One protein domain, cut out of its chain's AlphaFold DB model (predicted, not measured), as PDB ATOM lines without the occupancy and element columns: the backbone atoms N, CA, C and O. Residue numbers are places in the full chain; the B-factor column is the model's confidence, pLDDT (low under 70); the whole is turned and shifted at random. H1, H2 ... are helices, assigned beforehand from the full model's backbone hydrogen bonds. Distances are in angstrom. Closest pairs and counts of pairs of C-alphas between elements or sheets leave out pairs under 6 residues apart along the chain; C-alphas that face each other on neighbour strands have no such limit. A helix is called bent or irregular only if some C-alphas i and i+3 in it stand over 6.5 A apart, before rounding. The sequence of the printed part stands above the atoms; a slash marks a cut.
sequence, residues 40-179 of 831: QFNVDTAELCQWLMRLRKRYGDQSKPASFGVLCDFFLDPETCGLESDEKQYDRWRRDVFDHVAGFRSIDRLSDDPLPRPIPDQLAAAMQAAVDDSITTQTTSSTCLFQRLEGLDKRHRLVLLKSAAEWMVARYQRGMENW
ATOM      1  N   GLN A  40     -47.844 -17.250 -12.421       91.12
ATOM      2  CA  GLN A  40     -46.669 -17.459 -13.263       91.12
ATOM      3  C   GLN A  40     -47.021 -18.296 -14.501       91.12
ATOM      4  O   GLN A  40     -46.861 -17.828 -15.622       91.12
ATOM      5  N   PHE A  41     -47.693 -19.434 -14.308       91.88
ATOM      6  CA  PHE A  41     -48.203 -20.279 -15.390       91.88
ATOM      7  C   PHE A  41     -49.061 -19.507 -16.410       91.88
ATOM      8  O   PHE A  41     -48.931 -19.704 -17.617       91.88
ATOM      9  N   ASN A  42     -49.946 -18.606 -15.955       91.81
ATOM     10  CA  ASN A  42     -50.762 -17.796 -16.870       91.81
ATOM     11  C   ASN A  42     -49.929 -16.772 -17.655       91.81
ATOM     12  O   ASN A  42     -50.268 -16.504 -18.807       91.81
ATOM     13  N   VAL A  43     -48.894 -16.192 -17.039       91.56
ATOM     14  CA  VAL A  43     -47.961 -15.273 -17.709       91.56
ATOM     15  C   VAL A  43     -47.162 -16.030 -18.763       91.56
ATOM     16  O   VAL A  43     -47.204 -15.644 -19.928       91.56
ATOM     17  N   ASP A  44     -46.555 -17.158 -18.398       91.94
ATOM     18  CA  ASP A  44     -45.743 -17.959 -19.318       91.94
ATOM     19  C   ASP A  44     -46.581 -18.496 -20.485       91.94
ATOM     20  O   ASP A  44     -46.174 -18.399 -21.639       91.94
ATOM     21  N   THR A  45     -47.813 -18.956 -20.228       92.38
ATOM     22  CA  THR A  45     -48.738 -19.362 -21.303       92.38
ATOM     23  C   THR A  45     -49.078 -18.186 -22.226       92.38
ATOM     24  O   THR A  45     -49.197 -18.358 -23.440       92.38
ATOM     25  N   ALA A  46     -49.268 -16.980 -21.678       92.19
ATOM     26  CA  ALA A  46     -49.600 -15.801 -22.473       92.19
ATOM     27  C   ALA A  46     -48.431 -15.333 -23.344       92.19
ATOM     28  O   ALA A  46     -48.652 -15.009 -24.511       92.19
ATOM     29  N   GLU A  47     -47.214 -15.329 -22.807       91.56
ATOM     30  CA  GLU A  47     -45.995 -15.001 -23.551       91.56
ATOM     31  C   GLU A  47     -45.678 -16.071 -24.603       91.56
ATOM     32  O   GLU A  47     -45.360 -15.734 -25.743       91.56
ATOM     33  N   LEU A  48     -45.899 -17.353 -24.294       91.25
ATOM     34  CA  LEU A  48     -45.764 -18.433 -25.272       91.25
ATOM     35  C   LEU A  48     -46.774 -18.288 -26.419       91.25
ATOM     36  O   LEU A  48     -46.415 -18.423 -27.587       91.25
ATOM     37  N   CYS A  49     -48.022 -17.905 -26.119       91.56
ATOM     38  CA  CYS A  49     -48.998 -17.550 -27.150       91.56
ATOM     39  C   CYS A  49     -48.546 -16.340 -27.989       91.56
ATOM     40  O   CYS A  49     -48.830 -16.291 -29.184       91.56
ATOM     41  N   GLN A  50     -47.885 -15.336 -27.396       89.56
ATOM     42  CA  GLN A  50     -47.347 -14.193 -28.149       89.56
ATOM     43  C   GLN A  50     -46.270 -14.637 -29.134       89.56
ATOM     44  O   GLN A  50     -46.298 -14.197 -30.284       89.56
ATOM     45  N   TRP A  51     -45.364 -15.511 -28.697       88.12
ATOM     46  CA  TRP A  51     -44.322 -16.081 -29.545       88.12
ATOM     47  C   TRP A  51     -44.920 -16.921 -30.684       88.12
ATOM     48  O   TRP A  51     -44.702 -16.596 -31.850       88.12
ATOM     49  N   LEU A  52     -45.791 -17.892 -30.378       87.88
ATOM     50  CA  LEU A  52     -46.474 -18.719 -31.384       87.88
ATOM     51  C   LEU A  52     -47.259 -17.874 -32.405       87.88
ATOM     52  O   LEU A  52     -47.243 -18.143 -33.605       87.88
ATOM     53  N   MET A  53     -47.908 -16.790 -31.966       85.50
ATOM     54  CA  MET A  53     -48.638 -15.885 -32.862       85.50
ATOM     55  C   MET A  53     -47.747 -15.124 -33.854       85.50
ATOM     56  O   MET A  53     -48.298 -14.550 -34.800       85.50
ATOM     57  N   ARG A  54     -46.420 -15.083 -33.667       82.38
ATOM     58  CA  ARG A  54     -45.466 -14.525 -34.646       82.38
ATOM     59  C   ARG A  54     -45.117 -15.514 -35.751       82.38
ATOM     60  O   ARG A  54     -44.837 -15.057 -36.864       82.38
ATOM     61  N   LEU A  55     -45.192 -16.810 -35.443       81.69
ATOM     62  CA  LEU A  55     -44.967 -17.908 -36.382       81.69
ATOM     63  C   LEU A  55     -46.160 -18.103 -37.326       81.69
ATOM     64  O   LEU A  55     -46.007 -18.615 -38.421       81.69
ATOM     65  N   ARG A  56     -47.364 -17.660 -36.949       80.19
ATOM     66  CA  ARG A  56     -48.575 -17.897 -37.752       80.19
ATOM     67  C   ARG A  56     -48.453 -17.448 -39.217       80.19
ATOM     68  O   ARG A  56     -47.923 -16.372 -39.516       80.19
ATOM     69  N   LYS A  57     -49.135 -18.178 -40.103       74.12
ATOM     70  CA  LYS A  57     -49.396 -17.750 -41.483       74.12
ATOM     71  C   LYS A  57     -50.197 -16.440 -41.499       74.12
ATOM     72  O   LYS A  57     -51.237 -16.313 -40.841       74.12
ATOM     73  N   ARG A  58     -49.736 -15.438 -42.252       72.00
ATOM     74  CA  ARG A  58     -50.507 -14.211 -42.498       72.00
ATOM     75  C   ARG A  58     -51.306 -14.366 -43.789       72.00
ATOM     76  O   ARG A  58     -50.748 -14.429 -44.873       72.00
ATOM     77  N   TYR A  59     -52.628 -14.414 -43.666       66.25
ATOM     78  CA  TYR A  59     -53.522 -14.411 -44.824       66.25
ATOM     79  C   TYR A  59     -53.378 -13.092 -45.604       66.25
ATOM     80  O   TYR A  59     -53.657 -12.035 -45.031       66.25
ATOM     81  N   GLY A  60     -52.950 -13.176 -46.871       61.03
ATOM     82  CA  GLY A  60     -52.813 -12.049 -47.805       61.03
ATOM     83  C   GLY A  60     -51.463 -11.316 -47.793       61.03
ATOM     84  O   GLY A  60     -51.317 -10.338 -48.512       61.03
ATOM     85  N   ASP A  61     -50.490 -11.760 -46.995       60.41
ATOM     86  CA  ASP A  61     -49.170 -11.125 -46.874       60.41
ATOM     87  C   ASP A  61     -48.087 -12.137 -47.276       60.41
ATOM     88  O   ASP A  61     -47.809 -13.079 -46.532       60.41
ATOM     89  N   GLN A  62     -47.519 -11.970 -48.476       56.00
ATOM     90  CA  GLN A  62     -46.474 -12.846 -49.033       56.00
ATOM     91  C   GLN A  62     -45.073 -12.547 -48.465       56.00
ATOM     92  O   GLN A  62     -44.127 -13.255 -48.787       56.00
ATOM     93  N   SER A  63     -44.920 -11.519 -47.617       52.41
ATOM     94  CA  SER A  63     -43.604 -11.062 -47.138       52.41
ATOM     95  C   SER A  63     -42.929 -11.987 -46.115       52.41
ATOM     96  O   SER A  63     -41.745 -11.817 -45.834       52.41
ATOM     97  N   LYS A  64     -43.650 -12.963 -45.542       56.72
ATOM     98  CA  LYS A  64     -43.073 -13.965 -44.629       56.72
ATOM     99  C   LYS A  64     -42.858 -15.310 -45.331       56.72
ATOM    100  O   LYS A  64     -43.742 -15.726 -46.081       56.72
ATOM    101  N   PRO A  65     -41.770 -16.043 -45.018       55.84
ATOM    102  CA  PRO A  65     -41.554 -17.383 -45.551       55.84
ATOM    103  C   PRO A  65     -42.736 -18.301 -45.229       55.84
ATOM    104  O   PRO A  65     -43.217 -18.329 -44.091       55.84
ATOM    105  N   ALA A  66     -43.185 -19.086 -46.213       58.19
ATOM    106  CA  ALA A  66     -44.249 -20.079 -46.034       58.19
ATOM    107  C   ALA A  66     -43.948 -21.070 -44.889       58.19
ATOM    108  O   ALA A  66     -44.871 -21.571 -44.246       58.19
ATOM    109  N   SER A  67     -42.661 -21.277 -44.592       58.78
ATOM    110  CA  SER A  67     -42.142 -22.163 -43.553       58.78
ATOM    111  C   SER A  67     -42.600 -21.790 -42.133       58.78
ATOM    112  O   SER A  67     -42.944 -22.676 -41.358       58.78
ATOM    113  N   PHE A  68     -42.748 -20.505 -41.790       63.03
ATOM    114  CA  PHE A  68     -43.231 -20.105 -40.455       63.03
ATOM    115  C   PHE A  68     -44.649 -20.623 -40.162       63.03
ATOM    116  O   PHE A  68     -44.929 -21.079 -39.050       63.03
ATOM    117  N   GLY A  69     -45.524 -20.615 -41.177       75.00
ATOM    118  CA  GLY A  69     -46.877 -21.157 -41.066       75.00
ATOM    119  C   GLY A  69     -46.874 -22.640 -40.699       75.00
ATOM    120  O   GLY A  69     -47.574 -23.022 -39.770       75.00
ATOM    121  N   VAL A  70     -46.010 -23.426 -41.350       80.75
ATOM    122  CA  VAL A  70     -45.870 -24.876 -41.130       80.75
ATOM    123  C   VAL A  70     -45.479 -25.191 -39.687       80.75
ATOM    124  O   VAL A  70     -46.085 -26.053 -39.058       80.75
ATOM    125  N   LEU A  71     -44.516 -24.457 -39.121       83.94
ATOM    126  CA  LEU A  71     -44.095 -24.660 -37.731       83.94
ATOM    127  C   LEU A  71     -45.196 -24.288 -36.727       83.94
ATOM    128  O   LEU A  71     -45.384 -24.971 -35.720       83.94
ATOM    129  N   CYS A  72     -45.941 -23.210 -36.994       85.75
ATOM    130  CA  CYS A  72     -47.089 -22.840 -36.169       85.75
ATOM    131  C   CYS A  72     -48.165 -23.931 -36.213       85.75
ATOM    132  O   CYS A  72     -48.618 -24.375 -35.160       85.75
ATOM    133  N   ASP A  73     -48.522 -24.386 -37.413       84.50
ATOM    134  CA  ASP A  73     -49.541 -25.412 -37.626       84.50
ATOM    135  C   ASP A  73     -49.138 -26.731 -36.947       84.50
ATOM    136  O   ASP A  73     -49.959 -27.310 -36.242       84.50
ATOM    137  N   PHE A  74     -47.858 -27.118 -37.007       87.12
ATOM    138  CA  PHE A  74     -47.327 -28.269 -36.268       87.12
ATOM    139  C   PHE A  74     -47.483 -28.131 -34.747       87.12
ATOM    140  O   PHE A  74     -47.940 -29.056 -34.078       87.12
ATOM    141  N   PHE A  75     -47.132 -26.979 -34.163       88.56
ATOM    142  CA  PHE A  75     -47.301 -26.787 -32.719       88.56
ATOM    143  C   PHE A  75     -48.771 -26.829 -32.293       88.56
ATOM    144  O   PHE A  75     -49.079 -27.322 -31.202       88.56
ATOM    145  N   LEU A  76     -49.675 -26.311 -33.126       88.06
ATOM    146  CA  LEU A  76     -51.108 -26.294 -32.840       88.06
ATOM    147  C   LEU A  76     -51.748 -27.671 -33.031       88.06
ATOM    148  O   LEU A  76     -52.554 -28.080 -32.195       88.06
ATOM    149  N   ASP A  77     -51.357 -28.386 -34.080       84.94
ATOM    150  CA  ASP A  77     -51.911 -29.676 -34.465       84.94
ATOM    151  C   ASP A  77     -50.859 -30.556 -35.180       84.94
ATOM    152  O   ASP A  77     -50.759 -30.539 -36.410       84.94
ATOM    153  N   PRO A  78     -50.067 -31.346 -34.429       80.81
ATOM    154  CA  PRO A  78     -49.056 -32.238 -34.997       80.81
ATOM    155  C   PRO A  78     -49.626 -33.311 -35.937       80.81
ATOM    156  O   PRO A  78     -48.885 -33.832 -36.769       80.81
ATOM    157  N   GLU A  79     -50.925 -33.633 -35.840       78.50
ATOM    158  CA  GLU A  79     -51.584 -34.598 -36.735       78.50
ATOM    159  C   GLU A  79     -51.558 -34.115 -38.196       78.50
ATOM    160  O   GLU A  79     -51.553 -34.922 -39.127       78.50
ATOM    161  N   THR A  80     -51.462 -32.798 -38.416       70.75
ATOM    162  CA  THR A  80     -51.391 -32.196 -39.760       70.75
ATOM    163  C   THR A  80     -50.157 -32.608 -40.560       70.75
ATOM    164  O   THR A  80     -50.154 -32.460 -41.781       70.75
ATOM    165  N   CYS A  81     -49.137 -33.188 -39.919       66.00
ATOM    166  CA  CYS A  81     -47.977 -33.746 -40.611       66.00
ATOM    167  C   CYS A  81     -48.243 -35.089 -41.310       66.00
ATOM    168  O   CYS A  81     -47.325 -35.622 -41.928       66.00
ATOM    169  N   GLY A  82     -49.463 -35.636 -41.235       65.00
ATOM    170  CA  GLY A  82     -49.855 -36.839 -41.984       65.00
ATOM    171  C   GLY A  82     -49.243 -38.140 -41.458       65.00
ATOM    172  O   GLY A  82     -49.250 -39.151 -42.151       65.00
ATOM    173  N   LEU A  83     -48.708 -38.116 -40.240       68.88
ATOM    174  CA  LEU A  83     -48.118 -39.271 -39.576       68.88
ATOM    175  C   LEU A  83     -49.146 -39.867 -38.632       68.88
ATOM    176  O   LEU A  83     -49.651 -39.131 -37.793       68.88
ATOM    177  N   GLU A  84     -49.431 -41.163 -38.719       72.75
ATOM    178  CA  GLU A  84     -50.294 -41.845 -37.752       72.75
ATOM    179  C   GLU A  84     -49.500 -42.172 -36.481       72.75
ATOM    180  O   GLU A  84     -48.532 -42.932 -36.503       72.75
ATOM    181  N   SER A  85     -49.884 -41.570 -35.357       79.06
ATOM    182  CA  SER A  85     -49.271 -41.836 -34.057       79.06
ATOM    183  C   SER A  85     -50.270 -41.639 -32.919       79.06
ATOM    184  O   SER A  85     -51.415 -41.244 -33.139       79.06
ATOM    185  N   ASP A  86     -49.854 -41.942 -31.688       81.62
ATOM    186  CA  ASP A  86     -50.671 -41.684 -30.505       81.62
ATOM    187  C   ASP A  86     -50.452 -40.262 -29.945       81.62
ATOM    188  O   ASP A  86     -49.476 -39.573 -30.253       81.62
ATOM    189  N   GLU A  87     -51.371 -39.797 -29.089       81.19
ATOM    190  CA  GLU A  87     -51.299 -38.451 -28.494       81.19
ATOM    191  C   GLU A  87     -49.999 -38.231 -27.700       81.19
ATOM    192  O   GLU A  87     -49.456 -37.127 -27.691       81.19
ATOM    193  N   LYS A  88     -49.475 -39.281 -27.049       82.56
ATOM    194  CA  LYS A  88     -48.249 -39.183 -26.244       82.56
ATOM    195  C   LYS A  88     -47.039 -38.908 -27.128       82.56
ATOM    196  O   LYS A  88     -46.180 -38.110 -26.749       82.56
ATOM    197  N   GLN A  89     -46.983 -39.549 -28.287       82.94
ATOM    198  CA  GLN A  89     -45.910 -39.386 -29.243       82.94
ATOM    199  C   GLN A  89     -45.998 -38.029 -29.951       82.94
ATOM    200  O   GLN A  89     -44.988 -37.330 -30.030       82.94
ATOM    201  N   TYR A  90     -47.194 -37.571 -30.344       84.56
ATOM    202  CA  TYR A  90     -47.367 -36.204 -30.856       84.56
ATOM    203  C   TYR A  90     -46.959 -35.139 -29.834       84.56
ATOM    204  O   TYR A  90     -46.277 -34.172 -30.172       84.56
ATOM    205  N   ASP A  91     -47.348 -35.310 -28.571       85.69
ATOM    206  CA  ASP A  91     -46.970 -34.411 -27.482       85.69
ATOM    207  C   ASP A  91     -45.454 -34.381 -27.271       85.69
ATOM    208  O   ASP A  91     -44.864 -33.314 -27.074       85.69
ATOM    209  N   ARG A  92     -44.814 -35.549 -27.345       84.75
ATOM    210  CA  ARG A  92     -43.363 -35.665 -27.292       84.75
ATOM    211  C   ARG A  92     -42.710 -34.894 -28.438       84.75
ATOM    212  O   ARG A  92     -41.855 -34.057 -28.162       84.75
ATOM    213  N   TRP A  93     -43.124 -35.125 -29.684       85.38
ATOM    214  CA  TRP A  93     -42.570 -34.420 -30.843       85.38
ATOM    215  C   TRP A  93     -42.777 -32.911 -30.742       85.38
ATOM    216  O   TRP A  93     -41.847 -32.146 -30.985       85.38
ATOM    217  N   ARG A  94     -43.963 -32.476 -30.300       87.81
ATOM    218  CA  ARG A  94     -44.267 -31.062 -30.063       87.81
ATOM    219  C   ARG A  94     -43.271 -30.434 -29.085       87.81
ATOM    220  O   ARG A  94     -42.780 -29.337 -29.337       87.81
ATOM    221  N   ARG A  95     -42.955 -31.125 -27.982       89.94
ATOM    222  CA  ARG A  95     -41.938 -30.680 -27.016       89.94
ATOM    223  C   ARG A  95     -40.545 -30.670 -27.637       89.94
ATOM    224  O   ARG A  95     -39.832 -29.698 -27.453       89.94
ATOM    225  N   ASP A  96     -40.151 -31.731 -28.326       86.31
ATOM    226  CA  ASP A  96     -38.784 -31.890 -28.832       86.31
ATOM    227  C   ASP A  96     -38.447 -30.845 -29.904       86.31
ATOM    228  O   ASP A  96     -37.389 -30.218 -29.845       86.31
ATOM    229  N   VAL A  97     -39.389 -30.560 -30.808       87.12
ATOM    230  CA  VAL A  97     -39.272 -29.454 -31.769       87.12
ATOM    231  C   VAL A  97     -39.238 -28.101 -31.054       87.12
ATOM    232  O   VAL A  97     -38.461 -27.230 -31.436       87.12
ATOM    233  N   PHE A  98     -40.039 -27.912 -30.001       89.75
ATOM    234  CA  PHE A  98     -40.005 -26.678 -29.212       89.75
ATOM    235  C   PHE A  98     -38.666 -26.483 -28.498       89.75
ATOM    236  O   PHE A  98     -38.084 -25.411 -28.614       89.75
ATOM    237  N   ASP A  99     -38.163 -27.503 -27.799       88.69
ATOM    238  CA  ASP A  99     -36.884 -27.457 -27.086       88.69
ATOM    239  C   ASP A  99     -35.725 -27.186 -28.064       88.69
ATOM    240  O   ASP A  99     -34.776 -26.490 -27.704       88.69
ATOM    241  N   HIS A 100     -35.819 -27.675 -29.306       85.81
ATOM    242  CA  HIS A 100     -34.861 -27.351 -30.358       85.81
ATOM    243  C   HIS A 100     -34.945 -25.892 -30.816       85.81
ATOM    244  O   HIS A 100     -33.954 -25.167 -30.753       85.81
ATOM    245  N   VAL A 101     -36.133 -25.433 -31.221       86.69
ATOM    246  CA  VAL A 101     -36.337 -24.063 -31.726       86.69
ATOM    247  C   VAL A 101     -36.092 -23.008 -30.636       86.69
ATOM    248  O   VAL A 101     -35.657 -21.901 -30.935       86.69
ATOM    249  N   ALA A 102     -36.344 -23.339 -29.368       85.00
ATOM    250  CA  ALA A 102     -36.056 -22.474 -28.226       85.00
ATOM    251  C   ALA A 102     -34.568 -22.469 -27.819       85.00
ATOM    252  O   ALA A 102     -34.186 -21.685 -26.953       85.00
ATOM    253  N   GLY A 103     -33.734 -23.330 -28.417       85.50
ATOM    254  CA  GLY A 103     -32.299 -23.415 -28.135       85.50
ATOM    255  C   GLY A 103     -31.929 -24.211 -26.878       85.50
ATOM    256  O   GLY A 103     -30.770 -24.198 -26.477       85.50
ATOM    257  N   PHE A 104     -32.868 -24.936 -26.260       84.38
ATOM    258  CA  PHE A 104     -32.594 -25.753 -25.069       84.38
ATOM    259  C   PHE A 104     -31.828 -27.038 -25.404       84.38
ATOM    260  O   PHE A 104     -31.133 -27.594 -24.549       84.38
ATOM    261  N   ARG A 105     -31.990 -27.567 -26.627       80.19
ATOM    262  CA  ARG A 105     -31.342 -28.806 -27.093       80.19
ATOM    263  C   ARG A 105     -30.980 -28.739 -28.581       80.19
ATOM    264  O   ARG A 105     -31.771 -28.279 -29.397       80.19
ATOM    265  N   SER A 106     -29.814 -29.273 -28.955       71.12
ATOM    266  CA  SER A 106     -29.499 -29.521 -30.374       71.12
ATOM    267  C   SER A 106     -30.392 -30.632 -30.938       71.12
ATOM    268  O   SER A 106     -30.746 -31.565 -30.210       71.12
ATOM    269  N   ILE A 107     -30.702 -30.557 -32.235       68.00
ATOM    270  CA  ILE A 107     -31.447 -31.587 -32.967       68.00
ATOM    271  C   ILE A 107     -30.730 -32.947 -32.912       68.00
ATOM    272  O   ILE A 107     -31.381 -33.982 -32.796       68.00
ATOM    273  N   ASP A 108     -29.392 -32.944 -32.850       61.34
ATOM    274  CA  ASP A 108     -28.555 -34.153 -32.773       61.34
ATOM    275  C   ASP A 108     -28.708 -34.904 -31.440       61.34
ATOM    276  O   ASP A 108     -28.450 -36.105 -31.347       61.34
ATOM    277  N   ARG A 109     -29.162 -34.197 -30.393       57.44
ATOM    278  CA  ARG A 109     -29.445 -34.749 -29.056       57.44
ATOM    279  C   ARG A 109     -30.899 -35.208 -28.890       57.44
ATOM    280  O   ARG A 109     -31.285 -35.606 -27.795       57.44
ATOM    281  N   LEU A 110     -31.714 -35.148 -29.946       57.91
ATOM    282  CA  LEU A 110     -33.060 -35.739 -29.977       57.91
ATOM    283  C   LEU A 110     -33.029 -37.242 -30.344       57.91
ATOM    284  O   LEU A 110     -34.077 -37.847 -30.546       57.91
ATOM    285  N   SER A 111     -31.835 -37.833 -30.448       46.50
ATOM    286  CA  SER A 111     -31.524 -39.115 -31.096       46.50
ATOM    287  C   SER A 111     -31.937 -40.392 -30.350       46.50
ATOM    288  O   SER A 111     -31.945 -41.446 -30.979       46.50
ATOM    289  N   ASP A 112     -32.353 -40.323 -29.081       49.28
ATOM    290  CA  ASP A 112     -32.767 -41.523 -28.324       49.28
ATOM    291  C   ASP A 112     -34.102 -42.131 -28.816       49.28
ATOM    292  O   ASP A 112     -34.418 -43.275 -28.508       49.28
ATOM    293  N   ASP A 113     -34.902 -41.370 -29.574       54.91
ATOM    294  CA  ASP A 113     -36.038 -41.865 -30.369       54.91
ATOM    295  C   ASP A 113     -36.350 -40.776 -31.414       54.91
ATOM    296  O   ASP A 113     -36.753 -39.664 -31.035       54.91
ATOM    297  N   PRO A 114     -36.093 -41.019 -32.706       56.84
ATOM    298  CA  PRO A 114     -36.060 -39.962 -33.702       56.84
ATOM    299  C   PRO A 114     -37.439 -39.325 -33.910       56.84
ATOM    300  O   PRO A 114     -38.480 -39.988 -33.882       56.84
ATOM    301  N   LEU A 115     -37.436 -38.015 -34.187       62.75
ATOM    302  CA  LEU A 115     -38.555 -37.362 -34.867       62.75
ATOM    303  C   LEU A 115     -38.941 -38.200 -36.102       62.75
ATOM    304  O   LEU A 115     -38.063 -38.828 -36.705       62.75
ATOM    305  N   PRO A 116     -40.230 -38.232 -36.472       60.47
ATOM    306  CA  PRO A 116     -40.720 -39.082 -37.546       60.47
ATOM    307  C   PRO A 116     -39.889 -38.803 -38.794       60.47
ATOM    308  O   PRO A 116     -39.759 -37.650 -39.190       60.47
ATOM    309  N   ARG A 117     -39.251 -39.843 -39.345       55.28
ATOM    310  CA  ARG A 117     -38.452 -39.730 -40.564       55.28
ATOM    311  C   ARG A 117     -39.283 -40.192 -41.763       55.28
ATOM    312  O   ARG A 117     -39.829 -41.292 -41.705       55.28
ATOM    313  N   PRO A 118     -39.325 -39.405 -42.847       52.91
ATOM    314  CA  PRO A 118     -38.742 -38.067 -42.961       52.91
ATOM    315  C   PRO A 118     -39.536 -37.037 -42.139       52.91
ATOM    316  O   PRO A 118     -40.768 -37.030 -42.172       52.91
ATOM    317  N   ILE A 119     -38.829 -36.143 -41.429       62.66
ATOM    318  CA  ILE A 119     -39.449 -34.886 -40.995       62.66
ATOM    319  C   ILE A 119     -39.814 -34.216 -42.314       62.66
ATOM    320  O   ILE A 119     -38.913 -34.102 -43.148       62.66
ATOM    321  N   PRO A 120     -41.073 -33.812 -42.557       67.25
ATOM    322  CA  PRO A 120     -41.409 -33.155 -43.809       67.25
ATOM    323  C   PRO A 120     -40.407 -32.023 -44.058       67.25
ATOM    324  O   PRO A 120     -40.215 -31.199 -43.163       67.25
ATOM    325  N   ASP A 121     -39.753 -31.980 -45.223       70.31
ATOM    326  CA  ASP A 121     -38.651 -31.034 -45.497       70.31
ATOM    327  C   ASP A 121     -39.047 -29.582 -45.186       70.31
ATOM    328  O   ASP A 121     -38.245 -28.768 -44.731       70.31
ATOM    329  N   GLN A 122     -40.337 -29.279 -45.345       72.50
ATOM    330  CA  GLN A 122     -40.950 -28.004 -44.989       72.50
ATOM    331  C   GLN A 122     -40.880 -27.683 -43.487       72.50
ATOM    332  O   GLN A 122     -40.658 -26.528 -43.132       72.50
ATOM    333  N   LEU A 123     -41.064 -28.673 -42.607       75.75
ATOM    334  CA  LEU A 123     -40.939 -28.519 -41.157       75.75
ATOM    335  C   LEU A 123     -39.470 -28.387 -40.746       75.75
ATOM    336  O   LEU A 123     -39.162 -27.520 -39.934       75.75
ATOM    337  N   ALA A 124     -38.561 -29.161 -41.345       77.81
ATOM    338  CA  ALA A 124     -37.124 -29.020 -41.092       77.81
ATOM    339  C   ALA A 124     -36.613 -27.624 -41.505       77.81
ATOM    340  O   ALA A 124     -35.980 -26.929 -40.709       77.81
ATOM    341  N   ALA A 125     -36.986 -27.155 -42.701       78.25
ATOM    342  CA  ALA A 125     -36.684 -25.801 -43.166       78.25
ATOM    343  C   ALA A 125     -37.319 -24.720 -42.272       78.25
ATOM    344  O   ALA A 125     -36.722 -23.669 -42.040       78.25
ATOM    345  N   ALA A 126     -38.522 -24.967 -41.743       79.12
ATOM    346  CA  ALA A 126     -39.183 -24.057 -40.813       79.12
ATOM    347  C   ALA A 126     -38.509 -23.990 -39.442       79.12
ATOM    348  O   ALA A 126     -38.423 -22.908 -38.866       79.12
ATOM    349  N   MET A 127     -38.029 -25.124 -38.928       83.00
ATOM    350  CA  MET A 127     -37.260 -25.189 -37.689       83.00
ATOM    351  C   MET A 127     -35.964 -24.395 -37.827       83.00
ATOM    352  O   MET A 127     -35.711 -23.531 -36.992       83.00
ATOM    353  N   GLN A 128     -35.211 -24.606 -38.911       81.31
ATOM    354  CA  GLN A 128     -33.972 -23.869 -39.158       81.31
ATOM    355  C   GLN A 128     -34.230 -22.363 -39.303       81.31
ATOM    356  O   GLN A 128     -33.618 -21.568 -38.599       81.31
ATOM    357  N   ALA A 129     -35.218 -21.967 -40.114       78.50
ATOM    358  CA  ALA A 129     -35.585 -20.558 -40.272       78.50
ATOM    359  C   ALA A 129     -36.022 -19.905 -38.949       78.50
ATOM    360  O   ALA A 129     -35.746 -18.730 -38.717       78.50
ATOM    361  N   ALA A 130     -36.707 -20.649 -38.074       77.38
ATOM    362  CA  ALA A 130     -37.097 -20.154 -36.760       77.38
ATOM    363  C   ALA A 130     -35.903 -20.031 -35.808       77.38
ATOM    364  O   ALA A 130     -35.870 -19.078 -35.036       77.38
ATOM    365  N   VAL A 131     -34.926 -20.943 -35.868       79.44
ATOM    366  CA  VAL A 131     -33.667 -20.832 -35.116       79.44
ATOM    367  C   VAL A 131     -32.885 -19.601 -35.586       79.44
ATOM    368  O   VAL A 131     -32.538 -18.762 -34.755       79.44
ATOM    369  N   ASP A 132     -32.718 -19.419 -36.895       73.75
ATOM    370  CA  ASP A 132     -31.992 -18.285 -37.485       73.75
ATOM    371  C   ASP A 132     -32.668 -16.930 -37.167       73.75
ATOM    372  O   ASP A 132     -32.005 -15.949 -36.816       73.75
ATOM    373  N   ASP A 133     -34.005 -16.874 -37.203       69.94
ATOM    374  CA  ASP A 133     -34.788 -15.696 -36.792       69.94
ATOM    375  C   ASP A 133     -34.749 -15.487 -35.269       69.94
ATOM    376  O   ASP A 133     -34.663 -14.359 -34.788       69.94
ATOM    377  N   SER A 134     -34.735 -16.563 -34.473       61.22
ATOM    378  CA  SER A 134     -34.608 -16.463 -33.014       61.22
ATOM    379  C   SER A 134     -33.262 -15.865 -32.588       61.22
ATOM    380  O   SER A 134     -33.193 -15.195 -31.559       61.22
ATOM    381  N   ILE A 135     -32.216 -16.059 -33.390       53.19
ATOM    382  CA  ILE A 135     -30.885 -15.491 -33.162       53.19
ATOM    383  C   ILE A 135     -30.851 -13.999 -33.541       53.19
ATOM    384  O   ILE A 135     -30.074 -13.239 -32.967       53.19
ATOM    385  N   THR A 136     -31.723 -13.544 -34.451       45.69
ATOM    386  CA  THR A 136     -31.651 -12.196 -35.046       45.69
ATOM    387  C   THR A 136     -32.776 -11.234 -34.635       45.69
ATOM    388  O   THR A 136     -32.572 -10.021 -34.686       45.69
ATOM    389  N   THR A 137     -33.945 -11.714 -34.181       56.94
ATOM    390  CA  THR A 137     -35.131 -10.868 -33.902       56.94
ATOM    391  C   THR A 137     -35.872 -11.185 -32.593       56.94
ATOM    392  O   THR A 137     -37.007 -10.728 -32.374       56.94
ATOM    393  N   GLN A 138     -35.251 -11.928 -31.668       63.66
ATOM    394  CA  GLN A 138     -35.838 -12.168 -30.349       63.66
ATOM    395  C   GLN A 138     -36.129 -10.847 -29.620       63.66
ATOM    396  O   GLN A 138     -35.261 -10.021 -29.360       63.66
ATOM    397  N   THR A 139     -37.390 -10.657 -29.238       67.62
ATOM    398  CA  THR A 139     -37.756  -9.563 -28.335       67.62
ATOM    399  C   THR A 139     -37.267  -9.873 -26.929       67.62
ATOM    400  O   THR A 139     -37.331 -11.029 -26.516       67.62
ATOM    401  N   THR A 140     -36.926  -8.853 -26.142       76.06
ATOM    402  CA  THR A 140     -36.536  -9.009 -24.728       76.06
ATOM    403  C   THR A 140     -37.502  -9.916 -23.950       76.06
ATOM    404  O   THR A 140     -37.075 -10.768 -23.181       76.06
ATOM    405  N   SER A 141     -38.811  -9.819 -24.217       76.50
ATOM    406  CA  SER A 141     -39.828 -10.679 -23.597       76.50
ATOM    407  C   SER A 141     -39.692 -12.170 -23.942       76.50
ATOM    408  O   SER A 141     -39.872 -13.001 -23.061       76.50
ATOM    409  N   SER A 142     -39.369 -12.529 -25.191       78.31
ATOM    410  CA  SER A 142     -39.200 -13.937 -25.596       78.31
ATOM    411  C   SER A 142     -37.912 -14.540 -25.040       78.31
ATOM    412  O   SER A 142     -37.926 -15.688 -24.612       78.31
ATOM    413  N   THR A 143     -36.834 -13.757 -24.958       81.81
ATOM    414  CA  THR A 143     -35.576 -14.201 -24.340       81.81
ATOM    415  C   THR A 143     -35.765 -14.470 -22.848       81.81
ATOM    416  O   THR A 143     -35.423 -15.547 -22.366       81.81
ATOM    417  N   CYS A 144     -36.398 -13.540 -22.120       85.19
ATOM    418  CA  CYS A 144     -36.714 -13.745 -20.706       85.19
ATOM    419  C   CYS A 144     -37.668 -14.928 -20.483       85.19
ATOM    420  O   CYS A 144     -37.542 -15.620 -19.477       85.19
ATOM    421  N   LEU A 145     -38.625 -15.165 -21.390       87.94
ATOM    422  CA  LEU A 145     -39.482 -16.349 -21.337       87.94
ATOM    423  C   LEU A 145     -38.642 -17.625 -21.450       87.94
ATOM    424  O   LEU A 145     -38.747 -18.489 -20.586       87.94
ATOM    425  N   PHE A 146     -37.807 -17.747 -22.483       89.50
ATOM    426  CA  PHE A 146     -37.034 -18.965 -22.720       89.50
ATOM    427  C   PHE A 146     -36.048 -19.263 -21.592       89.50
ATOM    428  O   PHE A 146     -36.025 -20.397 -21.125       89.50
ATOM    429  N   GLN A 147     -35.368 -18.250 -21.049       88.75
ATOM    430  CA  GLN A 147     -34.527 -18.406 -19.853       88.75
ATOM    431  C   GLN A 147     -35.306 -18.968 -18.653       88.75
ATOM    432  O   GLN A 147     -34.812 -19.833 -17.934       88.75
ATOM    433  N   ARG A 148     -36.550 -18.516 -18.431       89.56
ATOM    434  CA  ARG A 148     -37.394 -19.073 -17.359       89.56
ATOM    435  C   ARG A 148     -37.834 -20.508 -17.648       89.56
ATOM    436  O   ARG A 148     -37.911 -21.311 -16.724       89.56
ATOM    437  N   LEU A 149     -38.159 -20.827 -18.902       90.38
ATOM    438  CA  LEU A 149     -38.640 -22.156 -19.293       90.38
ATOM    439  C   LEU A 149     -37.529 -23.216 -19.314       90.38
ATOM    440  O   LEU A 149     -37.820 -24.394 -19.090       90.38
ATOM    441  N   GLU A 150     -36.282 -22.816 -19.557       89.94
ATOM    442  CA  GLU A 150     -35.112 -23.701 -19.548       89.94
ATOM    443  C   GLU A 150     -34.966 -24.426 -18.201       89.94
ATOM    444  O   GLU A 150     -34.777 -25.642 -18.169       89.94
ATOM    445  N   GLY A 151     -35.176 -23.705 -17.093       86.25
ATOM    446  CA  GLY A 151     -35.104 -24.247 -15.731       86.25
ATOM    447  C   GLY A 151     -36.279 -25.139 -15.306       86.25
ATOM    448  O   GLY A 151     -36.256 -25.681 -14.203       86.25
ATOM    449  N   LEU A 152     -37.318 -25.300 -16.133       86.38
ATOM    450  CA  LEU A 152     -38.463 -26.163 -15.816       86.38
ATOM    451  C   LEU A 152     -38.212 -27.623 -16.215       86.38
ATOM    452  O   LEU A 152     -37.499 -27.917 -17.170       86.38
ATOM    453  N   ASP A 153     -38.884 -28.566 -15.547       85.69
ATOM    454  CA  ASP A 153     -38.920 -29.955 -16.018       85.69
ATOM    455  C   ASP A 153     -39.564 -30.061 -17.416       85.69
ATOM    456  O   ASP A 153     -40.518 -29.350 -17.761       85.69
ATOM    457  N   LYS A 154     -39.082 -31.021 -18.215       86.31
ATOM    458  CA  LYS A 154     -39.559 -31.281 -19.584       86.31
ATOM    459  C   LYS A 154     -41.071 -31.523 -19.663       86.31
ATOM    460  O   LYS A 154     -41.701 -31.190 -20.668       86.31
ATOM    461  N   ARG A 155     -41.678 -32.097 -18.616       84.56
ATOM    462  CA  ARG A 155     -43.126 -32.334 -18.536       84.56
ATOM    463  C   ARG A 155     -43.892 -31.032 -18.280       84.56
ATOM    464  O   ARG A 155     -44.953 -30.844 -18.869       84.56
ATOM    465  N   HIS A 156     -43.356 -30.112 -17.475       86.50
ATOM    466  CA  HIS A 156     -43.969 -28.794 -17.250       86.50
ATOM    467  C   HIS A 156     -43.957 -27.942 -18.524       86.50
ATOM    468  O   HIS A 156     -44.982 -27.346 -18.866       86.50
ATOM    469  N   ARG A 157     -42.842 -27.948 -19.274       89.50
ATOM    470  CA  ARG A 157     -42.766 -27.285 -20.588       89.50
ATOM    471  C   ARG A 157     -43.823 -27.811 -21.557       89.50
ATOM    472  O   ARG A 157     -44.523 -27.020 -22.184       89.50
ATOM    473  N   LEU A 158     -44.002 -29.131 -21.619       88.56
ATOM    474  CA  LEU A 158     -45.045 -29.741 -22.442       88.56
ATOM    475  C   LEU A 158     -46.454 -29.271 -22.036       88.56
ATOM    476  O   LEU A 158     -47.243 -28.898 -22.901       88.56
ATOM    477  N   VAL A 159     -46.776 -29.237 -20.738       88.31
ATOM    478  CA  VAL A 159     -48.090 -28.764 -20.258       88.31
ATOM    479  C   VAL A 159     -48.335 -27.299 -20.637       88.31
ATOM    480  O   VAL A 159     -49.441 -26.959 -21.072       88.31
ATOM    481  N   LEU A 160     -47.324 -26.433 -20.512       90.88
ATOM    482  CA  LEU A 160     -47.398 -25.032 -20.948       90.88
ATOM    483  C   LEU A 160     -47.650 -24.925 -22.455       90.88
ATOM    484  O   LEU A 160     -48.541 -24.184 -22.879       90.88
ATOM    485  N   LEU A 161     -46.921 -25.706 -23.253       90.56
ATOM    486  CA  LEU A 161     -47.040 -25.713 -24.707       90.56
ATOM    487  C   LEU A 161     -48.411 -26.213 -25.174       90.56
ATOM    488  O   LEU A 161     -49.052 -25.535 -25.978       90.56
ATOM    489  N   LYS A 162     -48.920 -27.319 -24.610       89.00
ATOM    490  CA  LYS A 162     -50.290 -27.798 -24.875       89.00
ATOM    491  C   LYS A 162     -51.326 -26.742 -24.511       89.00
ATOM    492  O   LYS A 162     -52.219 -26.455 -25.299       89.00
ATOM    493  N   SER A 163     -51.174 -26.111 -23.347       90.50
ATOM    494  CA  SER A 163     -52.104 -25.076 -22.889       90.50
ATOM    495  C   SER A 163     -52.124 -23.872 -23.837       90.50
ATOM    496  O   SER A 163     -53.196 -23.362 -24.165       90.50
ATOM    497  N   ALA A 164     -50.959 -23.425 -24.316       91.69
ATOM    498  CA  ALA A 164     -50.863 -22.341 -25.291       91.69
ATOM    499  C   ALA A 164     -51.468 -22.732 -26.652       91.69
ATOM    500  O   ALA A 164     -52.260 -21.964 -27.209       91.69
ATOM    501  N   ALA A 165     -51.167 -23.937 -27.143       90.81
ATOM    502  CA  ALA A 165     -51.712 -24.468 -28.390       90.81
ATOM    503  C   ALA A 165     -53.244 -24.568 -28.340       90.81
ATOM    504  O   ALA A 165     -53.933 -23.962 -29.162       90.81
ATOM    505  N   GLU A 166     -53.802 -25.220 -27.317       88.06
ATOM    506  CA  GLU A 166     -55.251 -25.332 -27.116       88.06
ATOM    507  C   GLU A 166     -55.931 -23.958 -27.030       88.06
ATOM    508  O   GLU A 166     -57.019 -23.754 -27.583       88.06
ATOM    509  N   TRP A 167     -55.290 -22.984 -26.369       90.44
ATOM    510  CA  TRP A 167     -55.799 -21.615 -26.309       90.44
ATOM    511  C   TRP A 167     -55.912 -20.990 -27.698       90.44
ATOM    512  O   TRP A 167     -56.949 -20.409 -28.036       90.44
ATOM    513  N   MET A 168     -54.852 -21.103 -28.499       89.62
ATOM    514  CA  MET A 168     -54.780 -20.557 -29.851       89.62
ATOM    515  C   MET A 168     -55.764 -21.245 -30.796       89.62
ATOM    516  O   MET A 168     -56.533 -20.548 -31.469       89.62
ATOM    517  N   VAL A 169     -55.834 -22.578 -30.775       87.62
ATOM    518  CA  VAL A 169     -56.784 -23.367 -31.572       87.62
ATOM    519  C   VAL A 169     -58.223 -22.944 -31.259       87.62
ATOM    520  O   VAL A 169     -59.002 -22.591 -32.152       87.62
ATOM    521  N   ALA A 170     -58.587 -22.913 -29.971       82.62
ATOM    522  CA  ALA A 170     -59.959 -22.662 -29.539       82.62
ATOM    523  C   ALA A 170     -60.407 -21.197 -29.688       82.62
ATOM    524  O   ALA A 170     -61.610 -20.933 -29.792       82.62
ATOM    525  N   ARG A 171     -59.479 -20.230 -29.640       84.56
ATOM    526  CA  ARG A 171     -59.799 -18.787 -29.627       84.56
ATOM    527  C   ARG A 171     -59.468 -18.054 -30.919       84.56
ATOM    528  O   ARG A 171     -60.048 -16.991 -31.136       84.56
ATOM    529  N   TYR A 172     -58.556 -18.574 -31.734       86.81
ATOM    530  CA  TYR A 172     -58.065 -17.884 -32.922       86.81
ATOM    531  C   TYR A 172     -58.177 -18.720 -34.183       86.81
ATOM    532  O   TYR A 172     -58.904 -18.303 -35.074       86.81
ATOM    533  N   GLN A 173     -57.515 -19.878 -34.255       83.81
ATOM    534  CA  GLN A 173     -57.369 -20.641 -35.500       83.81
ATOM    535  C   GLN A 173     -58.726 -21.004 -36.109       83.81
ATOM    536  O   GLN A 173     -59.047 -20.545 -37.201       83.81
ATOM    537  N   ARG A 174     -59.597 -21.666 -35.338       81.00
ATOM    538  CA  ARG A 174     -60.965 -22.003 -35.777       81.00
ATOM    539  C   ARG A 174     -61.797 -20.768 -36.126       81.00
ATOM    540  O   ARG A 174     -62.655 -20.802 -37.004       81.00
ATOM    541  N   GLY A 175     -61.573 -19.665 -35.408       83.31
ATOM    542  CA  GLY A 175     -62.218 -18.385 -35.694       83.31
ATOM    543  C   GLY A 175     -61.723 -17.766 -36.999       83.31
ATOM    544  O   GLY A 175     -62.509 -17.141 -37.703       83.31
ATOM    545  N   MET A 176     -60.442 -17.949 -37.321       84.69
ATOM    546  CA  MET A 176     -59.797 -17.446 -38.526       84.69
ATOM    547  C   MET A 176     -60.212 -18.258 -39.741       84.69
ATOM    548  O   MET A 176     -60.658 -17.665 -40.709       84.69
ATOM    549  N   GLU A 177     -60.171 -19.588 -39.667       82.38
ATOM    550  CA  GLU A 177     -60.692 -20.483 -40.712       82.38
ATOM    551  C   GLU A 177     -62.154 -20.159 -41.032       82.38
ATOM    552  O   GLU A 177     -62.547 -20.019 -42.190       82.38
ATOM    553  N   ASN A 178     -62.968 -19.966 -39.989       81.00
ATOM    554  CA  ASN A 178     -64.359 -19.577 -40.164       81.00
ATOM    555  C   ASN A 178     -64.498 -18.174 -40.764       81.00
ATOM    556  O   ASN A 178     -65.404 -17.960 -41.559       81.00
ATOM    557  N   TRP A 179     -63.629 -17.230 -40.393       86.38
ATOM    558  CA  TRP A 179     -63.623 -15.889 -40.975       86.38
ATOM    559  C   TRP A 179     -63.220 -15.912 -42.448       86.38
ATOM    560  O   TRP A 179     -63.918 -15.286 -43.228       86.38
TER     561      TRP A 179
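This is residues 40 to 179 of the 831 residues of the protein "OrfB_Zn_ribbon domain-containing protein" of Phycisphaerales bacterium (UniProt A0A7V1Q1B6). The long helix H8 runs along one side of a compact cluster of crossed helices, and H6 lies on another side, with H2 and H4 bridging between the two. H1 crosses H8 and ends beside H2, H7 packs on H1, and the very short H3 and H5 lie by H4. The printed part has 140 residues with eight named helices, H1 to H8 in order along the chain, and no named strand; its class is all helix. It is compact, with a radius of gyration of the C-alphas of 14.4 A and spans of 41 by 35 by 29 A.

H8, residues 154 to 179, has a kink of 33 degrees near residue 168 and is irregular, with C-alphas 171 and 174 7.0 A apart. With residues 160 to 168 alone it touches H1, residues 40 to 55, at a steep tilt of 53 degrees, the same way; the closest C-alphas, Thr 45 and Ala 164, are 5.4 A apart. With residues 154 to 162 alone it touches residues 91 to 95 of H4, residues 87 to 101, about perpendicular at 83 degrees; the closest C-alphas are those of Arg 95 and Leu 158, 5.6 A. With residues 165 to 169 alone it touches H2, residues 66 to 76, at a steep tilt of 65 degrees, opposite ways; the closest C-alphas are those of Leu 76 and Ala 165, 4.8 A. H1, with residues 52 to 55 alone, and H2 form a helical hairpin at a shallow tilt of 30 degrees; the closest C-alphas are those of Leu 55 and Phe 68, 4.9 A. H2 touches H6, residues 121 to 137, about perpendicular at 83 degrees; the closest C-alphas are those of Ser 67 and Ala 126, 4.5 A. Residues 127 to 134 of H6 touch residues 97 to 101 of H4 at a steep tilt of 41 degrees, with the C-alphas of Val 101 and Val 131 closest at 5.4 A. H7, residues 140 to 150, touches H1 residues 44 to 51 alone; the closest C-alphas, Asp 44 and Leu 145, are 6.8 A apart. H3, residues 78 to 81, only just touches H4, with 3 pairs of C-alphas within 8 A, Pro 78 and Tyr 90 closest at 6.0 A. H5, residues 107 to 110, is close to H4 but not clearly touching; the C-alphas of His 100 and Ile 107 are 6.0 A apart. H6 and H8 are apart. Every O i to N i+4 pair is within hydrogen-bond range in H4, H6 and H7, against 11 of 12 in H1, 6 of 7 in H2 and 19 of 22 in H8; H3 and H5 are too short for such a pair.

H8 is 35.7 A long, from C-alpha 154 at (-39.559, -31.281, -19.584) to C-alpha 179 at (-63.623, -15.889, -40.975). H1 begins at C-alpha 40, (-46.669, -17.459, -13.263), and measures 23.2 A; H6 measures 23.5 A, H4 21.0 A, H2 16.1 A and H7 15.6 A.

The two C-alphas farthest apart, Asp 112 and Trp 179, are 42.1 A apart. The printed part has no cut and no long link. Its mean pLDDT is 78.4; residues 59 to 68, 81 to 83, 107 to 120 and 133 to 139 are under 70.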